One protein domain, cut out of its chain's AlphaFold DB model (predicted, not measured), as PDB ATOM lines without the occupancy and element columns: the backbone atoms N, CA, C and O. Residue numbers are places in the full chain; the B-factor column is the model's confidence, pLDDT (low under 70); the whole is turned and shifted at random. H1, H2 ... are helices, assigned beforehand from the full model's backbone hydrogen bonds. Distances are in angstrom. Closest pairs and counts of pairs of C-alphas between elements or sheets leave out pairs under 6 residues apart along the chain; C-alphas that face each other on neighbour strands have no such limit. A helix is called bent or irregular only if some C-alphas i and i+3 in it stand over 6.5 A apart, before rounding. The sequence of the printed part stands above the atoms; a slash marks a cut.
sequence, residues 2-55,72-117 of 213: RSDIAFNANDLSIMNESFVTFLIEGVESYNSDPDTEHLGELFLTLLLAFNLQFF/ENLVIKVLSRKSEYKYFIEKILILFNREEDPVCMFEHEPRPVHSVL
ATOM      1  N   ARG A   2     110.690 116.655 142.912       32.72
ATOM      2  CA  ARG A   2     110.384 117.138 141.553       32.72
ATOM      3  C   ARG A   2     111.307 116.414 140.574       32.72
ATOM      4  O   ARG A   2     112.515 116.425 140.766       32.72
ATOM      5  N   SER A   3     110.722 115.842 139.533       40.25
ATOM      6  CA  SER A   3     111.354 115.257 138.343       40.25
ATOM      7  C   SER A   3     112.217 116.237 137.531       40.25
ATOM      8  O   SER A   3     112.685 115.895 136.452       40.25
ATOM      9  N   ASP A   4     112.417 117.459 138.031       41.84
ATOM     10  CA  ASP A   4     112.833 118.619 137.242       41.84
ATOM     11  C   ASP A   4     114.299 119.018 137.498       41.84
ATOM     12  O   ASP A   4     114.752 120.047 137.010       41.84
ATOM     13  N   ILE A   5     115.047 118.207 138.258       50.88
ATOM     14  CA  ILE A   5     116.509 118.323 138.443       50.88
ATOM     15  C   ILE A   5     117.187 117.081 137.840       50.88
ATOM     16  O   ILE A   5     118.051 116.456 138.445       50.88
ATOM     17  N   ALA A   6     116.726 116.652 136.670       55.09
ATOM     18  CA  ALA A   6     117.434 115.661 135.874       55.09
ATOM     19  C   ALA A   6     118.300 116.410 134.859       55.09
ATOM     20  O   ALA A   6     117.807 117.297 134.158       55.09
ATOM     21  N   PHE A   7     119.587 116.072 134.796       58.12
ATOM     22  CA  PHE A   7     120.492 116.583 133.769       58.12
ATOM     23  C   PHE A   7     119.897 116.339 132.380       58.12
ATOM     24  O   PHE A   7     119.389 115.250 132.095       58.12
ATOM     25  N   ASN A   8     119.930 117.351 131.512       61.34
ATOM     26  CA  ASN A   8     119.438 117.173 130.150       61.34
ATOM     27  C   ASN A   8     120.428 116.303 129.343       61.34
ATOM     28  O   ASN A   8     121.576 116.094 129.741       61.34
ATOM     29  N   ALA A   9     120.005 115.796 128.183       59.84
ATOM     30  CA  ALA A   9     120.829 114.894 127.370       59.84
ATOM     31  C   ALA A   9     122.190 115.495 126.944       59.84
ATOM     32  O   ALA A   9     123.149 114.750 126.750       59.84
ATOM     33  N   ASN A  10     122.298 116.824 126.830       59.81
ATOM     34  CA  ASN A  10     123.558 117.497 126.507       59.81
ATOM     35  C   ASN A  10     124.474 117.620 127.734       59.81
ATOM     36  O   ASN A  10     125.681 117.435 127.589       59.81
ATOM     37  N   ASP A  11     123.930 117.851 128.932       60.16
ATOM     38  CA  ASP A  11     124.702 117.857 130.186       60.16
ATOM     39  C   ASP A  11     125.321 116.468 130.444       60.16
ATOM     40  O   ASP A  11     126.497 116.345 130.795       60.16
ATOM     41  N   LEU A  12     124.557 115.404 130.167       59.91
ATOM     42  CA  LEU A  12     125.025 114.014 130.251       59.91
ATOM     43  C   LEU A  12     126.096 113.666 129.201       59.91
ATOM     44  O   LEU A  12     126.879 112.744 129.417       59.91
ATOM     45  N   SER A  13     126.178 114.400 128.082       67.94
ATOM     46  CA  SER A  13     127.197 114.140 127.050       67.94
ATOM     47  C   SER A  13     128.623 114.440 127.533       67.94
ATOM     48  O   SER A  13     129.574 113.758 127.134       67.94
ATOM     49  N   ILE A  14     128.772 115.425 128.427       70.50
ATOM     50  CA  ILE A  14     130.059 115.842 128.999       70.50
ATOM     51  C   ILE A  14     130.370 115.030 130.260       70.50
ATOM     52  O   ILE A  14     131.518 114.640 130.471       70.50
ATOM     53  N   MET A  15     129.356 114.711 131.067       81.81
ATOM     54  CA  MET A  15     129.504 113.901 132.280       81.81
ATOM     55  C   MET A  15     129.481 112.395 131.984       81.81
ATOM     56  O   MET A  15     128.660 111.630 132.490       81.81
ATOM     57  N   ASN A  16     130.401 111.981 131.121       86.94
ATOM     58  CA  ASN A  16     130.577 110.603 130.687       86.94
ATOM     59  C   ASN A  16     131.663 109.884 131.516       86.94
ATOM     60  O   ASN A  16     132.191 110.407 132.499       86.94
ATOM     61  N   GLU A  17     132.025 108.667 131.111       92.25
ATOM     62  CA  GLU A  17     133.053 107.873 131.791       92.25
ATOM     63  C   GLU A  17     134.408 108.585 131.895       92.25
ATOM     64  O   GLU A  17     135.082 108.432 132.906       92.25
ATOM     65  N   SER A  18     134.807 109.381 130.893       93.69
ATOM     66  CA  SER A  18     136.073 110.126 130.925       93.69
ATOM     67  C   SER A  18     136.067 111.213 131.993       93.69
ATOM     68  O   SER A  18     137.080 111.414 132.656       93.69
ATOM     69  N   PHE A  19     134.928 111.881 132.201       93.69
ATOM     70  CA  PHE A  19     134.774 112.844 133.288       93.69
ATOM     71  C   PHE A  19     134.866 112.159 134.656       93.69
ATOM     72  O   PHE A  19     135.622 112.598 135.516       93.69
ATOM     73  N   VAL A  20     134.171 111.033 134.837       95.44
ATOM     74  CA  VAL A  20     134.252 110.239 136.073       95.44
ATOM     75  C   VAL A  20     135.680 109.738 136.322       95.44
ATOM     76  O   VAL A  20     136.168 109.817 137.446       95.44
ATOM     77  N   THR A  21     136.379 109.266 135.284       96.44
ATOM     78  CA  THR A  21     137.794 108.880 135.375       96.44
ATOM     79  C   THR A  21     138.665 110.055 135.805       96.44
ATOM     80  O   THR A  21     139.444 109.892 136.737       96.44
ATOM     81  N   PHE A  22     138.494 111.237 135.205       96.00
ATOM     82  CA  PHE A  22     139.212 112.448 135.610       96.00
ATOM     83  C   PHE A  22     138.981 112.789 137.090       96.00
ATOM     84  O   PHE A  22     139.934 113.114 137.797       96.00
ATOM     85  N   LEU A  23     137.740 112.664 137.578       96.56
ATOM     86  CA  LEU A  23     137.429 112.909 138.985       96.56
ATOM     87  C   LEU A  23     138.140 111.921 139.918       96.56
ATOM     88  O   LEU A  23     138.790 112.327 140.877       96.56
ATOM     89  N   ILE A  24     138.055 110.624 139.623       96.50
ATOM     90  CA  ILE A  24     138.695 109.586 140.440       96.50
ATOM     91  C   ILE A  24     140.222 109.740 140.416       96.50
ATOM     92  O   ILE A  24     140.872 109.632 141.452       96.50
ATOM     93  N   GLU A  25     140.811 110.036 139.257       95.69
ATOM     94  CA  GLU A  25     142.258 110.241 139.136       95.69
ATOM     95  C   GLU A  25     142.738 111.489 139.874       95.69
ATOM     96  O   GLU A  25     143.829 111.463 140.444       95.69
ATOM     97  N   GLY A  26     141.931 112.550 139.936       95.44
ATOM     98  CA  GLY A  26     142.238 113.705 140.775       95.44
ATOM     99  C   GLY A  26     142.221 113.373 142.271       95.44
ATOM    100  O   GLY A  26     143.128 113.801 142.982       95.44
ATOM    101  N   VAL A  27     141.270 112.550 142.739       95.69
ATOM    102  CA  VAL A  27     141.267 112.055 144.132       95.69
ATOM    103  C   VAL A  27     142.541 111.265 144.437       95.69
ATOM    104  O   VAL A  27     143.168 111.488 145.470       95.69
ATOM    105  N   GLU A  28     142.958 110.375 143.535       94.25
ATOM    106  CA  GLU A  28     144.169 109.566 143.732       94.25
ATOM    107  C   GLU A  28     145.466 110.387 143.628       94.25
ATOM    108  O   GLU A  28     146.437 110.093 144.321       94.25
ATOM    109  N   SER A  29     145.502 111.421 142.783       91.31
ATOM    110  CA  SER A  29     146.739 112.159 142.486       91.31
ATOM    111  C   SER A  29     147.019 113.295 143.467       91.31
ATOM    112  O   SER A  29     148.165 113.491 143.867       91.31
ATOM    113  N   TYR A  30     145.996 114.056 143.864       88.38
ATOM    114  CA  TYR A  30     146.186 115.294 144.631       88.38
ATOM    115  C   TYR A  30     146.237 115.094 146.148       88.38
ATOM    116  O   TYR A  30     146.545 116.029 146.879       88.38
ATOM    117  N   ASN A  31     145.994 113.879 146.633       76.00
ATOM    118  CA  ASN A  31     145.993 113.575 148.064       76.00
ATOM    119  C   ASN A  31     147.396 113.263 148.634       76.00
ATOM    120  O   ASN A  31     147.542 113.000 149.824       76.00
ATOM    121  N   SER A  32     148.432 113.242 147.785       75.19
ATOM    122  CA  SER A  32     149.818 112.951 148.196       75.19
ATOM    123  C   SER A  32     150.603 114.190 148.642       75.19
ATOM    124  O   SER A  32     151.632 114.045 149.301       75.19
ATOM    125  N   ASP A  33     150.141 115.386 148.274       82.81
ATOM    126  CA  ASP A  33     150.792 116.666 148.559       82.81
ATOM    127  C   ASP A  33     149.860 117.542 149.421       82.81
ATOM    128  O   ASP A  33     148.723 117.792 149.004       82.81
ATOM    129  N   PRO A  34     150.306 118.016 150.605       84.06
ATOM    130  CA  PRO A  34     149.524 118.907 151.464       84.06
ATOM    131  C   PRO A  34     148.997 120.162 150.759       84.06
ATOM    132  O   PRO A  34     147.907 120.629 151.083       84.06
ATOM    133  N   ASP A  35     149.730 120.693 149.776       87.56
ATOM    134  CA  ASP A  35     149.318 121.899 149.051       87.56
ATOM    135  C   ASP A  35     148.165 121.618 148.068       87.56
ATOM    136  O   ASP A  35     147.438 122.536 147.678       87.56
ATOM    137  N   THR A  36     147.961 120.352 147.680       88.75
ATOM    138  CA  THR A  36     146.892 119.935 146.758       88.75
ATOM    139  C   THR A  36     145.804 119.081 147.406       88.75
ATOM    140  O   THR A  36     144.812 118.791 146.740       88.75
ATOM    141  N   GLU A  37     145.924 118.717 148.686       88.62
ATOM    142  CA  GLU A  37     144.962 117.848 149.385       88.62
ATOM    143  C   GLU A  37     143.524 118.372 149.261       88.62
ATOM    144  O   GLU A  37     142.613 117.625 148.896       88.62
ATOM    145  N   HIS A  38     143.334 119.682 149.439       90.62
ATOM    146  CA  HIS A  38     142.022 120.314 149.306       90.62
ATOM    147  C   HIS A  38     141.422 120.156 147.899       90.62
ATOM    148  O   HIS A  38     140.211 120.007 147.742       90.62
ATOM    149  N   LEU A  39     142.257 120.136 146.853       93.69
ATOM    150  CA  LEU A  39     141.787 119.863 145.497       93.69
ATOM    151  C   LEU A  39     141.275 118.422 145.382       93.69
ATOM    152  O   LEU A  39     140.210 118.204 144.810       93.69
ATOM    153  N   GLY A  40     141.974 117.452 145.976       94.44
ATOM    154  CA  GLY A  40     141.506 116.064 146.052       94.44
ATOM    155  C   GLY A  40     140.148 115.935 146.755       94.44
ATOM    156  O   GLY A  40     139.265 115.224 146.274       94.44
ATOM    157  N   GLU A  41     139.935 116.679 147.842       94.00
ATOM    158  CA  GLU A  41     138.654 116.722 148.564       94.00
ATOM    159  C   GLU A  41     137.511 117.300 147.717       94.00
ATOM    160  O   GLU A  41     136.390 116.785 147.747       94.00
ATOM    161  N   LEU A  42     137.782 118.333 146.913       95.50
ATOM    162  CA  LEU A  42     136.798 118.898 145.984       95.50
ATOM    163  C   LEU A  42     136.416 117.897 144.887       95.50
ATOM    164  O   LEU A  42     135.233 117.757 144.567       95.50
ATOM    165  N   PHE A  43     137.392 117.163 144.346       96.81
ATOM    166  CA  PHE A  43     137.146 116.101 143.367       96.81
ATOM    167  C   PHE A  43     136.287 114.980 143.966       96.81
ATOM    168  O   PHE A  43     135.323 114.539 143.336       96.81
ATOM    169  N   LEU A  44     136.580 114.570 145.204       97.12
ATOM    170  CA  LEU A  44     135.794 113.574 145.931       97.12
ATOM    171  C   LEU A  44     134.359 114.055 146.172       97.12
ATOM    172  O   LEU A  44     133.408 113.318 145.919       97.12
ATOM    173  N   THR A  45     134.196 115.302 146.611       96.56
ATOM    174  CA  THR A  45     132.882 115.911 146.862       96.56
ATOM    175  C   THR A  45     132.039 115.946 145.588       96.56
ATOM    176  O   THR A  45     130.865 115.572 145.607       96.56
ATOM    177  N   LEU A  46     132.640 116.328 144.458       95.75
ATOM    178  CA  LEU A  46     131.959 116.350 143.167       95.75
ATOM    179  C   LEU A  46     131.581 114.941 142.689       95.75
ATOM    180  O   LEU A  46     130.473 114.743 142.194       95.75
ATOM    181  N   LEU A  47     132.463 113.956 142.879       97.00
ATOM    182  CA  LEU A  47     132.188 112.555 142.555       97.00
ATOM    183  C   LEU A  47     131.027 111.992 143.391       97.00
ATOM    184  O   LEU A  47     130.151 111.315 142.851       97.00
ATOM    185  N   LEU A  48     130.988 112.302 144.691       96.81
ATOM    186  CA  LEU A  48     129.904 111.911 145.596       96.81
ATOM    187  C   LEU A  48     128.571 112.544 145.190       96.81
ATOM    188  O   LEU A  48     127.561 111.843 145.103       96.81
ATOM    189  N   ALA A  49     128.574 113.842 144.880       93.88
ATOM    190  CA  ALA A  49     127.390 114.548 144.397       93.88
ATOM    191  C   ALA A  49     126.890 113.968 143.065       93.88
ATOM    192  O   ALA A  49     125.692 113.756 142.892       93.88
ATOM    193  N   PHE A  50     127.803 113.650 142.144       92.88
ATOM    194  CA  PHE A  50     127.470 113.024 140.868       92.88
ATOM    195  C   PHE A  50     126.864 111.627 141.057       92.88
ATOM    196  O   PHE A  50     125.885 111.284 140.396       92.88
ATOM    197  N   ASN A  51     127.380 110.821 141.989       94.06
ATOM    198  CA  ASN A  51     126.850 109.481 142.247       94.06
ATOM    199  C   ASN A  51     125.387 109.493 142.733       94.06
ATOM    200  O   ASN A  51     124.622 108.585 142.408       94.06
ATOM    201  N   LEU A  52     124.966 110.543 143.450       90.19
ATOM    202  CA  LEU A  52     123.590 110.671 143.941       90.19
ATOM    203  C   LEU A  52     122.534 110.683 142.829       90.19
ATOM    204  O   LEU A  52     121.397 110.304 143.090       90.19
ATOM    205  N   GLN A  53     122.872 111.059 141.594       85.31
ATOM    206  CA  GLN A  53     121.897 111.048 140.495       85.31
ATOM    207  C   GLN A  53     121.428 109.628 140.127       85.31
ATOM    208  O   GLN A  53     120.359 109.465 139.545       85.31
ATOM    209  N   PHE A  54     122.228 108.603 140.448       86.25
ATOM    210  CA  PHE A  54     121.893 107.199 140.196       86.25
ATOM    211  C   PHE A  54     121.033 106.600 141.316       86.25
ATOM    212  O   PHE A  54     120.609 105.445 141.227       86.25
ATOM    213  N   PHE A  55     120.768 107.373 142.375       81.19
ATOM    214  CA  PHE A  55     119.878 106.962 143.442       81.19
ATOM    215  C   PHE A  55     118.424 106.976 142.968       81.19
ATOM    216  O   PHE A  55     117.865 108.016 142.623       81.19
ATOM    217  N   GLU A  72     123.047 102.543 133.825       82.31
ATOM    218  CA  GLU A  72     124.212 102.008 134.531       82.31
ATOM    219  C   GLU A  72     124.854 103.103 135.402       82.31
ATOM    220  O   GLU A  72     125.075 104.219 134.925       82.31
ATOM    221  N   ASN A  73     125.153 102.807 136.673       90.56
ATOM    222  CA  ASN A  73     125.882 103.747 137.523       90.56
ATOM    223  C   ASN A  73     127.316 103.884 136.985       90.56
ATOM    224  O   ASN A  73     128.157 102.999 137.167       90.56
ATOM    225  N   LEU A  74     127.583 105.005 136.312       92.75
ATOM    226  CA  LEU A  74     128.863 105.266 135.654       92.75
ATOM    227  C   LEU A  74     130.031 105.320 136.644       92.75
ATOM    228  O   LEU A  74     131.137 104.916 136.289       92.75
ATOM    229  N   VAL A  75     129.797 105.775 137.880       95.56
ATOM    230  CA  VAL A  75     130.830 105.815 138.924       95.56
ATOM    231  C   VAL A  75     131.280 104.402 139.261       95.56
ATOM    232  O   VAL A  75     132.470 104.097 139.170       95.56
ATOM    233  N   ILE A  76     130.330 103.509 139.535       96.25
ATOM    234  CA  ILE A  76     130.620 102.101 139.834       96.25
ATOM    235  C   ILE A  76     131.252 101.392 138.636       96.25
ATOM    236  O   ILE A  76     132.224 100.657 138.805       96.25
ATOM    237  N   LYS A  77     130.784 101.668 137.414       95.31
ATOM    238  CA  LYS A  77     131.378 101.129 136.182       95.31
ATOM    239  C   LYS A  77     132.846 101.527 135.997       95.31
ATOM    240  O   LYS A  77     133.650 100.740 135.498       95.31
ATOM    241  N   VAL A  78     133.210 102.767 136.321       96.69
ATOM    242  CA  VAL A  78     134.600 103.226 136.201       96.69
ATOM    243  C   VAL A  78     135.449 102.662 137.340       96.69
ATOM    244  O   VAL A  78     136.542 102.150 137.085       96.69
ATOM    245  N   LEU A  79     134.931 102.658 138.571       97.31
ATOM    246  CA  LEU A  79     135.598 102.035 139.716       97.31
ATOM    247  C   LEU A  79     135.835 100.533 139.495       97.31
ATOM    248  O   LEU A  79     136.873 100.015 139.882       97.31
ATOM    249  N   SER A  80     134.963  99.819 138.784       96.62
ATOM    250  CA  SER A  80     135.155  98.383 138.541       96.62
ATOM    251  C   SER A  80     136.322  98.038 137.596       96.62
ATOM    252  O   SER A  80     136.572  96.857 137.362       96.62
ATOM    253  N   ARG A  81     137.006  99.029 137.000       95.69
ATOM    254  CA  ARG A  81     138.076  98.825 135.995       95.69
ATOM    255  C   ARG A  81     139.458  98.578 136.585       95.69
ATOM    256  O   ARG A  81     140.300  98.003 135.900       95.69
ATOM    257  N   LYS A  82     139.713  99.049 137.806       94.12
ATOM    258  CA  LYS A  82     140.996  98.880 138.500       94.12
ATOM    259  C   LYS A  82     140.775  98.043 139.756       94.12
ATOM    260  O   LYS A  82     139.674  97.993 140.292       94.12
ATOM    261  N   SER A  83     141.828  97.372 140.207       93.00
ATOM    262  CA  SER A  83     141.796  96.540 141.413       93.00
ATOM    263  C   SER A  83     142.016  97.325 142.705       93.00
ATOM    264  O   SER A  83     141.854  96.753 143.775       93.00
ATOM    265  N   GLU A  84     142.430  98.591 142.617       93.00
ATOM    266  CA  GLU A  84     142.795  99.414 143.769       93.00
ATOM    267  C   GLU A  84     142.541 100.900 143.475       93.00
ATOM    268  O   GLU A  84     142.821 101.375 142.371       93.00
ATOM    269  N   TYR A  85     142.028 101.605 144.486       95.50
ATOM    270  CA  TYR A  85     141.905 103.064 144.569       95.50
ATOM    271  C   TYR A  85     142.181 103.474 146.017       95.50
ATOM    272  O   TYR A  85     141.268 103.560 146.841       95.50
ATOM    273  N   LYS A  86     143.466 103.591 146.360       93.25
ATOM    274  CA  LYS A  86     143.922 103.665 147.751       93.25
ATOM    275  C   LYS A  86     143.355 104.894 148.458       93.25
ATOM    276  O   LYS A  86     142.760 104.769 149.526       93.25
ATOM    277  N   TYR A  87     143.538 106.070 147.863       93.50
ATOM    278  CA  TYR A  87     143.171 107.328 148.503       93.50
ATOM    279  C   TYR A  87     141.661 107.544 148.516       93.50
ATOM    280  O   TYR A  87     141.124 108.031 149.510       93.50
ATOM    281  N   PHE A  88     140.969 107.146 147.449       96.19
ATOM    282  CA  PHE A  88     139.515 107.186 147.389       96.19
ATOM    283  C   PHE A  88     138.885 106.336 148.499       96.19
ATOM    284  O   PHE A  88     138.059 106.850 149.253       96.19
ATOM    285  N   ILE A  89     139.291 105.068 148.641       96.19
ATOM    286  CA  ILE A  89     138.734 104.174 149.668       96.19
ATOM    287  C   ILE A  89     139.068 104.682 151.074       96.19
ATOM    288  O   ILE A  89     138.172 104.754 151.915       96.19
ATOM    289  N   GLU A  90     140.310 105.108 151.322       94.56
ATOM    290  CA  GLU A  90     140.721 105.659 152.619       94.56
ATOM    291  C   GLU A  90     139.876 106.882 153.012       94.56
ATOM    292  O   GLU A  90     139.313 106.928 154.108       94.56
ATOM    293  N   LYS A  91     139.720 107.858 152.108       95.00
ATOM    294  CA  LYS A  91     138.940 109.073 152.383       95.00
ATOM    295  C   LYS A  91     137.449 108.776 152.553       95.00
ATOM    296  O   LYS A  91     136.833 109.332 153.461       95.00
ATOM    297  N   ILE A  92     136.873 107.877 151.750       96.44
ATOM    298  CA  ILE A  92     135.477 107.445 151.914       96.44
ATOM    299  C   ILE A  92     135.261 106.793 153.283       96.44
ATOM    300  O   ILE A  92     134.299 107.139 153.965       96.44
ATOM    301  N   LEU A  93     136.158 105.904 153.724       95.94
ATOM    302  CA  LEU A  93     136.063 105.266 155.041       95.94
ATOM    303  C   LEU A  93     136.202 106.277 156.187       95.94
ATOM    304  O   LEU A  93     135.471 106.174 157.173       95.94
ATOM    305  N   ILE A  94     137.089 107.272 156.058       95.62
ATOM    306  CA  ILE A  94     137.231 108.354 157.045       95.62
ATOM    307  C   ILE A  94     135.926 109.145 157.171       95.62
ATOM    308  O   ILE A  94     135.422 109.296 158.285       95.62
ATOM    309  N   LEU A  95     135.367 109.614 156.050       96.81
ATOM    310  CA  LEU A  95     134.108 110.364 156.039       96.81
ATOM    311  C   LEU A  95     132.957 109.518 156.594       96.81
ATOM    312  O   LEU A  95     132.176 109.987 157.418       96.81
ATOM    313  N   PHE A  96     132.894 108.243 156.200       96.69
ATOM    314  CA  PHE A  96     131.867 107.313 156.654       96.69
ATOM    315  C   PHE A  96     131.932 107.074 158.166       96.69
ATOM    316  O   PHE A  96     130.906 107.101 158.842       96.69
ATOM    317  N   ASN A  97     133.135 106.895 158.718       95.38
ATOM    318  CA  ASN A  97     133.333 106.723 160.155       95.38
ATOM    319  C   ASN A  97     132.994 107.987 160.961       95.38
ATOM    320  O   ASN A  97     132.548 107.878 162.103       95.38
ATOM    321  N   ARG A  98     133.202 109.174 160.378       95.56
ATOM    322  CA  ARG A  98     132.859 110.467 160.992       95.56
ATOM    323  C   ARG A  98     131.403 110.880 160.801       95.56
ATOM    324  O   ARG A  98     130.990 111.859 161.411       95.56
ATOM    325  N   GLU A  99     130.645 110.150 159.983       92.62
ATOM    326  CA  GLU A  99     129.276 110.516 159.592       92.62
ATOM    327  C   GLU A  99     129.220 111.904 158.927       92.62
ATOM    328  O   GLU A  99     128.252 112.652 159.063       92.62
ATOM    329  N   GLU A 100     130.296 112.251 158.217       94.31
ATOM    330  CA  GLU A 100     130.440 113.512 157.500       94.31
ATOM    331  C   GLU A 100     129.940 113.350 156.060       94.31
ATOM    332  O   GLU A 100     130.370 112.458 155.324       94.31
ATOM    333  N   ASP A 101     129.044 114.245 155.636       94.75
ATOM    334  CA  ASP A 101     128.586 114.334 154.252       94.75
ATOM    335  C   ASP A 101     129.084 115.639 153.608       94.75
ATOM    336  O   ASP A 101     128.484 116.694 153.836       94.75
ATOM    337  N   PRO A 102     130.137 115.595 152.771       94.12
ATOM    338  CA  PRO A 102     130.681 116.800 152.148       94.12
ATOM    339  C   PRO A 102     129.743 117.416 151.096       94.12
ATOM    340  O   PRO A 102     129.925 118.568 150.713       94.12
ATOM    341  N   VAL A 103     128.728 116.680 150.627       93.12
ATOM    342  CA  VAL A 103     127.732 117.178 149.663       93.12
ATOM    343  C   VAL A 103     126.616 117.953 150.371       93.12
ATOM    344  O   VAL A 103     125.998 118.844 149.785       93.12
ATOM    345  N   CYS A 104     126.365 117.661 151.650       86.44
ATOM    346  CA  CYS A 104     125.314 118.290 152.447       86.44
ATOM    347  C   CYS A 104     125.747 119.676 152.973       86.44
ATOM    348  O   CYS A 104     125.854 119.901 154.175       86.44
ATOM    349  N   MET A 105     126.004 120.624 152.065       79.06
ATOM    350  CA  MET A 105     126.441 121.986 152.419       79.06
ATOM    351  C   MET A 105     125.290 122.933 152.798       79.06
ATOM    352  O   MET A 105     125.523 123.963 153.427       79.06
ATOM    353  N   PHE A 106     124.053 122.616 152.405       77.50
ATOM    354  CA  PHE A 106     122.888 123.485 152.599       77.50
ATOM    355  C   PHE A 106     121.778 122.778 153.375       77.50
ATOM    356  O   PHE A 106     121.401 121.655 153.037       77.50
ATOM    357  N   GLU A 107     121.171 123.478 154.333       75.19
ATOM    358  CA  GLU A 107     120.006 123.015 155.101       75.19
ATOM    359  C   GLU A 107     118.702 123.158 154.295       75.19
ATOM    360  O   GLU A 107     117.822 123.953 154.620       75.19
ATOM    361  N   HIS A 108     118.591 122.418 153.193       74.06
ATOM    362  CA  HIS A 108     117.378 122.372 152.380       74.06
ATOM    363  C   HIS A 108     116.530 121.150 152.733       74.06
ATOM    364  O   HIS A 108     117.055 120.067 152.981       74.06
ATOM    365  N   GLU A 109     115.208 121.328 152.715       71.12
ATOM    366  CA  GLU A 109     114.249 120.242 152.896       71.12
ATOM    367  C   GLU A 109     113.494 119.957 151.583       71.12
ATOM    368  O   GLU A 109     113.030 120.896 150.926       71.12
ATOM    369  N   PRO A 110     113.327 118.680 151.189       72.25
ATOM    370  CA  PRO A 110     113.857 117.490 151.854       72.25
ATOM    371  C   PRO A 110     115.373 117.356 151.662       72.25
ATOM    372  O   PRO A 110     115.865 117.541 150.547       72.25
ATOM    373  N   ARG A 111     116.094 116.976 152.724       73.62
ATOM    374  CA  ARG A 111     117.527 116.669 152.605       73.62
ATOM    375  C   ARG A 111     117.757 115.506 151.626       73.62
ATOM    376  O   ARG A 111     117.003 114.524 151.662       73.62
ATOM    377  N   PRO A 112     118.784 115.586 150.763       76.69
ATOM    378  CA  PRO A 112     119.172 114.482 149.902       76.69
ATOM    379  C   PRO A 112     119.691 113.317 150.751       76.69
ATOM    380  O   PRO A 112     120.002 113.467 151.935       76.69
ATOM    381  N   VAL A 113     119.766 112.130 150.146       85.81
ATOM    382  CA  VAL A 113     120.360 110.959 150.804       85.81
ATOM    383  C   VAL A 113     121.825 111.239 151.113       85.81
ATOM    384  O   VAL A 113     122.519 111.845 150.300       85.81
ATOM    385  N   HIS A 114     122.289 110.753 152.266       93.19
ATOM    386  CA  HIS A 114     123.679 110.896 152.678       93.19
ATOM    387  C   HIS A 114     124.621 110.329 151.605       93.19
ATOM    388  O   HIS A 114     124.608 109.126 151.330       93.19
ATOM    389  N   SER A 115     125.456 111.185 151.017       95.88
ATOM    390  CA  SER A 115     126.216 110.870 149.799       95.88
ATOM    391  C   SER A 115     127.249 109.762 150.002       95.88
ATOM    392  O   SER A 115     127.328 108.831 149.201       95.88
ATOM    393  N   VAL A 116     127.978 109.801 151.121       97.56
ATOM    394  CA  VAL A 116     128.978 108.784 151.483       97.56
ATOM    395  C   VAL A 116     128.332 107.432 151.776       97.56
ATOM    396  O   VAL A 116     128.758 106.424 151.219       97.56
ATOM    397  N   LEU A 117     127.263 107.395 152.583       96.81
ATOM    398  CA  LEU A 117     126.501 106.163 152.809       96.81
ATOM    399  C   LEU A 117     125.965 105.601 151.490       96.81
ATOM    400  O   LEU A 117     126.047 104.395 151.263       96.81
TER     401      LEU A 117
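AT A GLANCE: This is residues 2 to 55 and 72 to 117 of the 213 residues of the protein "NCK-interacting protein with SH3 domain" of Armadillidium vulgare (UniProt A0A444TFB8). A two-helix hairpin, H2 and H3, makes the core, with two further helices over one side of it: short H4 packs on the first residues of H2, and H5 meets residues 24 to 28 of H2 with its own first residues, 86 to 88, making a corner there, and runs away from H2 nearly at right angles. Short H1 stands free before H2, and after H5 the last 19 printed residues hold no named element, with residues 105 to 111 sticking out as a loop. The printed part has 100 residues, 57 of them in five named helices in the order H1, H2, H3, H4, H5; there is no named strand, and the class is all helix. The whole is compact, with a radius of gyration of the C-alphas of 14.0 A, and spans 40 by 30 by 24 A along its three main axes.

IN THESE COORDINATES: The longest helix is H3, residues 37 to 54, which measures 27.0 A from its first to its last C-alpha; C-alpha 37 is at (144.962, 117.848, 149.385) and C-alpha 54 is at (121.893, 107.199, 140.196). Before it comes H2, residues 17 to 30, 19.8 A long. H1 is residues 9 to 14, 9.4 A from first to last C-alpha, and begins with C-alpha 9 at (120.829, 114.894, 127.370). After the cut comes H4, residues 74 to 79, 8.5 A long. H5, residues 86 to 98, is 18.5 A long and ends with C-alpha 98 at (132.859, 110.467, 160.992). No helix is bent or irregular.

HOW THE PARTS SIT: H2 is the hub and touches three other helices. H2 and H3 form a helical hairpin: they touch at a shallow tilt of 30 degrees and run opposite ways, and their closest C-alphas, those of Val 27 and Gly 40, are 4.5 A apart. H2 touches H4 with residues 17 to 21 alone; the closest C-alphas are those of Glu 17 and Leu 74, 6.3 A apart, and the two run the same way at a steep tilt of 45 degrees. Residues 24 to 28 of H2 touch residues 86 to 88 of H5; the closest C-alphas are those of Glu 28 and Tyr 87, 5.4 A apart, and the helices are about perpendicular at 81 degrees. The packing is mostly crossed, but only just: of these three touching pairs, 1 is at a shallow tilt. H3 is close to H4 but not clearly touching, with the closest C-alphas, those of Asn 51 and Val 75, 6.3 A apart. H3 and H5 are also close but not clearly touching, and the closest C-alphas, those of Leu 44 and Phe 88, are 7.5 A apart. H4 and H5 are apart. H1 is apart from H3, H4 and H5, and H1 and H2 meet only through their link. In H2, H4 and H5 every O i to N i+4 pair is within hydrogen-bond range, against 12 of 14 in H3 and 1 of 2 in H1.

THE WHOLE: The two C-alphas farthest apart are those of Arg 2 and Asp 33, at 41.0 A. Residues 56 to 71 are cut out and not printed, and C-alphas 55 and 72 are 11.1 A apart across the cut, which falls in the link from H3 to H4. Of the links that are printed whole, H1 to H2 is tight, H2 to H3 and H4 to H5 are short, and none is long. Residues 8 to 14, of which 9 to 14 belong to H1, stand free, as do residues 105 to 111. The mean pLDDT of the printed part is 86.4, and residues 2 to 13 are under 70.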